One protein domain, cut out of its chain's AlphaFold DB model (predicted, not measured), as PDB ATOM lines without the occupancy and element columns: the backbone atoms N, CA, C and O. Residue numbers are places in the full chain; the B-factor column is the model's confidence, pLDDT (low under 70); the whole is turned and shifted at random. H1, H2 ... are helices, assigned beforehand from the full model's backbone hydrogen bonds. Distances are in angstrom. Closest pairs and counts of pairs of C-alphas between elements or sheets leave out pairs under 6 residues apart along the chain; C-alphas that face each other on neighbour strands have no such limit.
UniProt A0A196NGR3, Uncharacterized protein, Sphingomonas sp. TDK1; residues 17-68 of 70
ATOM      1  N   VAL A  17     170.158 168.593 313.287       97.19
ATOM      2  CA  VAL A  17     170.880 169.827 312.936       97.19
ATOM      3  C   VAL A  17     169.915 170.895 312.429       97.19
ATOM      4  O   VAL A  17     169.969 172.034 312.889       97.19
ATOM      5  N   VAL A  18     168.997 170.537 311.527       95.94
ATOM      6  CA  VAL A  18     168.009 171.482 310.990       95.94
ATOM      7  C   VAL A  18     167.108 172.031 312.093       95.94
ATOM      8  O   VAL A  18     166.910 173.245 312.166       95.94
ATOM      9  N   LEU A  19     166.609 171.170 312.983       96.75
ATOM     10  CA  LEU A  19     165.806 171.591 314.130       96.75
ATOM     11  C   LEU A  19     166.606 172.505 315.063       96.75
ATOM     12  O   LEU A  19     166.117 173.573 315.423       96.75
ATOM     13  N   ALA A  20     167.838 172.133 315.416       97.00
ATOM     14  CA  ALA A  20     168.691 172.931 316.294       97.00
ATOM     15  C   ALA A  20     168.941 174.335 315.723       97.00
ATOM     16  O   ALA A  20     168.738 175.327 316.423       97.00
ATOM     17  N   VAL A  21     169.297 174.433 314.438       95.12
ATOM     18  CA  VAL A  21     169.463 175.719 313.741       95.12
ATOM     19  C   VAL A  21     168.145 176.493 313.709       95.12
ATOM     20  O   VAL A  21     168.127 177.691 314.004       95.12
ATOM     21  N   GLY A  22     167.039 175.813 313.405       94.19
ATOM     22  CA  GLY A  22     165.706 176.401 313.357       94.19
ATOM     23  C   GLY A  22     165.290 177.044 314.676       94.19
ATOM     24  O   GLY A  22     164.853 178.194 314.706       94.19
ATOM     25  N   PHE A  23     165.475 176.329 315.785       94.88
ATOM     26  CA  PHE A  23     165.157 176.829 317.119       94.88
ATOM     27  C   PHE A  23     166.134 177.905 317.602       94.88
ATOM     28  O   PHE A  23     165.682 178.877 318.204       94.88
ATOM     29  N   ALA A  24     167.433 177.774 317.315       95.62
ATOM     30  CA  ALA A  24     168.446 178.747 317.729       95.62
ATOM     31  C   ALA A  24     168.285 180.101 317.022       95.62
ATOM     32  O   ALA A  24     168.423 181.151 317.643       95.62
ATOM     33  N   THR A  25     167.966 180.086 315.726       93.12
ATOM     34  CA  THR A  25     167.784 181.306 314.921       93.12
ATOM     35  C   THR A  25     166.346 181.827 314.932       93.12
ATOM     36  O   THR A  25     166.079 182.935 314.466       93.12
ATOM     37  N   GLY A  26     165.400 181.027 315.434       92.12
ATOM     38  CA  GLY A  26     163.970 181.313 315.361       92.12
ATOM     39  C   GLY A  26     163.398 181.255 313.940       92.12
ATOM     40  O   GLY A  26     162.295 181.756 313.729       92.12
ATOM     41  N   LYS A  27     164.126 180.682 312.970       92.56
ATOM     42  CA  LYS A  27     163.727 180.547 311.560       92.56
ATOM     43  C   LYS A  27     164.171 179.199 311.012       92.56
ATOM     44  O   LYS A  27     165.345 178.862 311.095       92.56
ATOM     45  N   MET A  28     163.264 178.438 310.400       93.25
ATOM     46  CA  MET A  28     163.665 177.164 309.790       93.25
ATOM     47  C   MET A  28     164.558 177.395 308.561       93.25
ATOM     48  O   MET A  28     164.201 178.236 307.729       93.25
ATOM     49  N   PRO A  29     165.683 176.659 308.419       87.31
ATOM     50  CA  PRO A  29     166.647 176.825 307.331       87.31
ATOM     51  C   PRO A  29     166.094 176.244 306.023       87.31
ATOM     52  O   PRO A  29     166.479 175.170 305.567       87.31
ATOM     53  N   PHE A  30     165.153 176.966 305.425       81.69
ATOM     54  CA  PHE A  30     164.518 176.624 304.163       81.69
ATOM     55  C   PHE A  30     164.772 177.748 303.159       81.69
ATOM     56  O   PHE A  30     164.410 178.900 303.395       81.69
ATOM     57  N   ASN A  31     165.429 177.433 302.042       73.38
ATOM     58  CA  ASN A  31     165.815 178.430 301.045       73.38
ATOM     59  C   ASN A  31     164.687 178.666 300.032       73.38
ATOM     60  O   ASN A  31     164.788 178.286 298.866       73.38
ATOM     61  N   TYR A  32     163.593 179.274 300.488       76.56
ATOM     62  CA  TYR A  32     162.496 179.690 299.619       76.56
ATOM     63  C   TYR A  32     162.129 181.141 299.916       76.56
ATOM     64  O   TYR A  32     161.503 181.442 300.927       76.56
ATOM     65  N   ARG A  33     162.546 182.054 299.026       71.88
ATOM     66  CA  ARG A  33     162.455 183.518 299.220       71.88
ATOM     67  C   ARG A  33     161.052 184.034 299.551       71.88
ATOM     68  O   ARG A  33     160.941 185.096 300.152       71.88
ATOM     69  N   SER A  34     160.007 183.318 299.147       78.12
ATOM     70  CA  SER A  34     158.614 183.737 299.324       78.12
ATOM     71  C   SER A  34     157.947 183.179 300.583       78.12
ATOM     72  O   SER A  34     156.786 183.492 300.824       78.12
ATOM     73  N   LEU A  35     158.634 182.340 301.368       83.88
ATOM     74  CA  LEU A  35     158.043 181.676 302.525       83.88
ATOM     75  C   LEU A  35     158.715 182.147 303.817       83.88
ATOM     76  O   LEU A  35     159.887 181.857 304.056       83.88
ATOM     77  N   ASP A  36     157.963 182.841 304.669       86.88
ATOM     78  CA  ASP A  36     158.437 183.172 306.009       86.88
ATOM     79  C   ASP A  36     158.296 181.954 306.930       86.88
ATOM     80  O   ASP A  36     157.201 181.434 307.155       86.88
ATOM     81  N   THR A  37     159.427 181.492 307.450       88.81
ATOM     82  CA  THR A  37     159.521 180.399 308.420       88.81
ATOM     83  C   THR A  37     159.857 180.906 309.818       88.81
ATOM     84  O   THR A  37     160.332 180.133 310.646       88.81
ATOM     85  N   GLY A  38     159.670 182.196 310.098       91.56
ATOM     86  CA  GLY A  38     159.937 182.786 311.402       91.56
ATOM     87  C   GLY A  38     158.960 182.334 312.477       91.56
ATOM     88  O   GLY A  38     157.747 182.368 312.301       91.56
ATOM     89  N   ARG A  39     159.490 181.968 313.645       91.56
ATOM     90  CA  ARG A  39     158.704 181.504 314.795       91.56
ATOM     91  C   ARG A  39     157.711 182.548 315.310       91.56
ATOM     92  O   ARG A  39     156.651 182.174 315.796       91.56
ATOM     93  N   TYR A  40     158.058 183.832 315.218       92.88
ATOM     94  CA  TYR A  40     157.236 184.939 315.723       92.88
ATOM     95  C   TYR A  40     156.387 185.610 314.641       92.88
ATOM     96  O   TYR A  40     155.312 186.116 314.939       92.88
ATOM     97  N   THR A  41     156.859 185.615 313.396       92.06
ATOM     98  CA  THR A  41     156.183 186.261 312.263       92.06
ATOM     99  C   THR A  41     155.225 185.311 311.543       92.06
ATOM    100  O   THR A  41     154.131 185.716 311.163       92.06
ATOM    101  N   ALA A  42     155.592 184.032 311.416       92.50
ATOM    102  CA  ALA A  42     154.815 182.984 310.759       92.50
ATOM    103  C   ALA A  42     154.835 181.672 311.582       92.50
ATOM    104  O   ALA A  42     155.377 180.651 311.140       92.50
ATOM    105  N   PRO A  43     154.236 181.663 312.793       92.50
ATOM    106  CA  PRO A  43     154.343 180.549 313.738       92.50
ATOM    107  C   PRO A  43     153.815 179.226 313.173       92.50
ATOM    108  O   PRO A  43     154.428 178.184 313.396       92.50
ATOM    109  N   ALA A  44     152.711 179.254 312.420       93.69
ATOM    110  CA  ALA A  44     152.145 178.056 311.802       93.69
ATOM    111  C   ALA A  44     153.137 177.405 310.827       93.69
ATOM    112  O   ALA A  44     153.361 176.198 310.888       93.69
ATOM    113  N   THR A  45     153.790 178.210 309.984       93.44
ATOM    114  CA  THR A  45     154.815 177.736 309.051       93.44
ATOM    115  C   THR A  45     156.020 177.183 309.804       93.44
ATOM    116  O   THR A  45     156.451 176.068 309.527       93.44
ATOM    117  N   PHE A  46     156.535 177.910 310.802       94.56
ATOM    118  CA  PHE A  46     157.653 177.431 311.621       94.56
ATOM    119  C   PHE A  46     157.359 176.055 312.234       94.56
ATOM    120  O   PHE A  46     158.166 175.138 312.096       94.56
ATOM    121  N   TRP A  47     156.195 175.892 312.870       95.31
ATOM    122  CA  TRP A  47     155.817 174.635 313.516       95.31
ATOM    123  C   TRP A  47     155.507 173.514 312.524       95.31
ATOM    124  O   TRP A  47     155.829 172.366 312.816       95.31
ATOM    125  N   ALA A  48     154.961 173.820 311.345       94.81
ATOM    126  CA  ALA A  48     154.773 172.829 310.287       94.81
ATOM    127  C   ALA A  48     156.118 172.242 309.823       94.81
ATOM    128  O   ALA A  48     156.265 171.023 309.735       94.81
ATOM    129  N   PHE A  49     157.125 173.095 309.601       94.44
ATOM    130  CA  PHE A  49     158.476 172.643 309.262       94.44
ATOM    131  C   PHE A  49     159.177 171.960 310.444       94.44
ATOM    132  O   PHE A  49     159.842 170.947 310.254       94.44
ATOM    133  N   ALA A  50     159.011 172.455 311.673       95.25
ATOM    134  CA  ALA A  50     159.537 171.778 312.861       95.25
ATOM    135  C   ALA A  50     158.974 170.354 312.983       95.25
ATOM    136  O   ALA A  50     159.708 169.395 313.222       95.25
ATOM    137  N   GLY A  51     157.663 170.213 312.785       96.75
ATOM    138  CA  GLY A  51     156.964 168.937 312.821       96.75
ATOM    139  C   GLY A  51     157.465 167.973 311.751       96.75
ATOM    140  O   GLY A  51     157.782 166.830 312.073       96.75
ATOM    141  N   SER A  52     157.614 168.422 310.500       96.25
ATOM    142  CA  SER A  52     158.105 167.557 309.419       96.25
ATOM    143  C   SER A  52     159.532 167.061 309.667       96.25
ATOM    144  O   SER A  52     159.791 165.863 309.554       96.25
ATOM    145  N   TRP A  53     160.442 167.934 310.108       96.38
ATOM    146  CA  TRP A  53     161.801 167.527 310.479       96.38
ATOM    147  C   TRP A  53     161.833 166.605 311.701       96.38
ATOM    148  O   TRP A  53     162.654 165.692 311.764       96.38
ATOM    149  N   THR A  54     160.905 166.769 312.641       97.75
ATOM    150  CA  THR A  54     160.759 165.845 313.776       97.75
ATOM    151  C   THR A  54     160.327 164.455 313.306       97.75
ATOM    152  O   THR A  54     160.883 163.455 313.757       97.75
ATOM    153  N   LEU A  55     159.392 164.369 312.356       98.12
ATOM    154  CA  LEU A  55     158.981 163.093 311.763       98.12
ATOM    155  C   LEU A  55     160.139 162.401 311.036       98.12
ATOM    156  O   LEU A  55     160.310 161.191 311.186       98.12
ATOM    157  N   PHE A  56     160.974 163.152 310.312       97.44
ATOM    158  CA  PHE A  56     162.179 162.598 309.690       97.44
ATOM    159  C   PHE A  56     163.182 162.079 310.721       97.44
ATOM    160  O   PHE A  56     163.724 160.990 310.532       97.44
ATOM    161  N   ALA A  57     163.379 162.790 311.833       97.62
ATOM    162  CA  ALA A  57     164.228 162.309 312.918       97.62
ATOM    163  C   ALA A  57     163.708 160.983 313.498       97.62
ATOM    164  O   ALA A  57     164.470 160.030 313.632       97.62
ATOM    165  N   ILE A  58     162.403 160.888 313.776       98.00
ATOM    166  CA  ILE A  58     161.776 159.664 314.301       98.00
ATOM    167  C   ILE A  58     161.906 158.507 313.302       98.00
ATOM    168  O   ILE A  58     162.269 157.398 313.693       98.00
ATOM    169  N   ALA A  59     161.649 158.755 312.016       97.44
ATOM    170  CA  ALA A  59     161.803 157.749 310.970       97.44
ATOM    171  C   ALA A  59     163.259 157.270 310.852       97.44
ATOM    172  O   ALA A  59     163.508 156.067 310.778       97.44
ATOM    173  N   GLY A  60     164.222 158.195 310.899       96.75
ATOM    174  CA  GLY A  60     165.648 157.881 310.899       96.75
ATOM    175  C   GLY A  60     166.049 156.994 312.078       96.75
ATOM    176  O   GLY A  60     166.708 155.973 311.876       96.75
ATOM    177  N   ILE A  61     165.579 157.319 313.287       97.06
ATOM    178  CA  ILE A  61     165.814 156.516 314.496       97.06
ATOM    179  C   ILE A  61     165.207 155.122 314.333       97.06
ATOM    180  O   ILE A  61     165.879 154.128 314.600       97.06
ATOM    181  N   ALA A  62     163.962 155.026 313.860       97.12
ATOM    182  CA  ALA A  62     163.286 153.746 313.668       97.12
ATOM    183  C   ALA A  62     164.044 152.836 312.685       97.12
ATOM    184  O   ALA A  62     164.213 151.646 312.953       97.12
ATOM    185  N   ILE A  63     164.545 153.396 311.578       95.00
ATOM    186  CA  ILE A  63     165.375 152.669 310.608       95.00
ATOM    187  C   ILE A  63     166.699 152.242 311.255       95.00
ATOM    188  O   ILE A  63     167.071 151.071 311.169       95.00
ATOM    189  N   ALA A  64     167.392 153.169 311.923       94.44
ATOM    190  CA  ALA A  64     168.682 152.909 312.553       94.44
ATOM    191  C   ALA A  64     168.598 151.772 313.576       94.44
ATOM    192  O   ALA A  64     169.419 150.861 313.542       94.44
ATOM    193  N   VAL A  65     167.580 151.801 314.440       94.94
ATOM    194  CA  VAL A  65     167.347 150.780 315.470       94.94
ATOM    195  C   VAL A  65     166.960 149.442 314.843       94.94
ATOM    196  O   VAL A  65     167.502 148.412 315.231       94.94
ATOM    197  N   ARG A  66     166.065 149.436 313.847       94.56
ATOM    198  CA  ARG A  66     165.599 148.199 313.196       94.56
ATOM    199  C   ARG A  66     166.720 147.435 312.491       94.56
ATOM    200  O   ARG A  66     166.660 146.212 312.408       94.56
ATOM    201  N   HIS A  67     167.707 148.148 311.965       91.31
ATOM    202  CA  HIS A  67     168.824 147.575 311.213       91.31
ATOM    203  C   HIS A  67     170.138 147.561 312.007       91.31
ATOM    204  O   HIS A  67     171.212 147.338 311.445       91.31
ATOM    205  N   TRP A  68     170.081 147.800 313.319       85.75
ATOM    206  CA  TRP A  68     171.266 147.799 314.165       85.75
ATOM    207  C   TRP A  68     171.770 146.370 314.402       85.75
ATOM    208  O   TRP A  68     171.097 145.566 315.040       85.75
TER     209      TRP A  68
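AT A GLANCE: This is residues 17 to 68 of the 70 residues of an uncharacterized protein of Sphingomonas sp. TDK1 (UniProt A0A196NGR3). A short helix, H1, folds back beside part of one long helix, H2, as a lopsided helical hairpin with a wide loop between them. The end of H2 and the two residues after it, residues 58 to 68, stick out from the body. The printed part has 52 residues with two named helices, H1 then H2, and no named strand; its class is all helix. It is a loose rod, with a radius of gyration of the C-alphas of 12.8 A and spans of 41 by 17 by 17 A.

IN THESE COORDINATES: H1 is residues 17 to 25, 12.1 A from first to last C-alpha, and begins at C-alpha 17 at (170.880, 169.827, 312.936). Residues 26 to 42 hold no named element. H2 is residues 43 to 66, 34.3 A long, from C-alpha 43 at (154.343, 180.549, 313.738) to C-alpha 66 at (165.599, 148.199, 313.196).

HOW THE PARTS SIT: H1 and H2 form a helical hairpin and touch, their closest C-alphas being those of Leu 19 and Ala 50, 6.4 A apart. H2 touches H1 with residues 50 to 54 alone. They run opposite ways at a shallow tilt of 28 degrees. In H1 and H2 every O i to N i+4 pair is within hydrogen-bond range.

THE WHOLE: The C-alphas farthest apart, those of Thr 41 and Trp 68, are 41.4 A apart. The link from H1 to H2, 17 residues, is long. The printed part has no cut, and no printed residue has a pLDDT under 70.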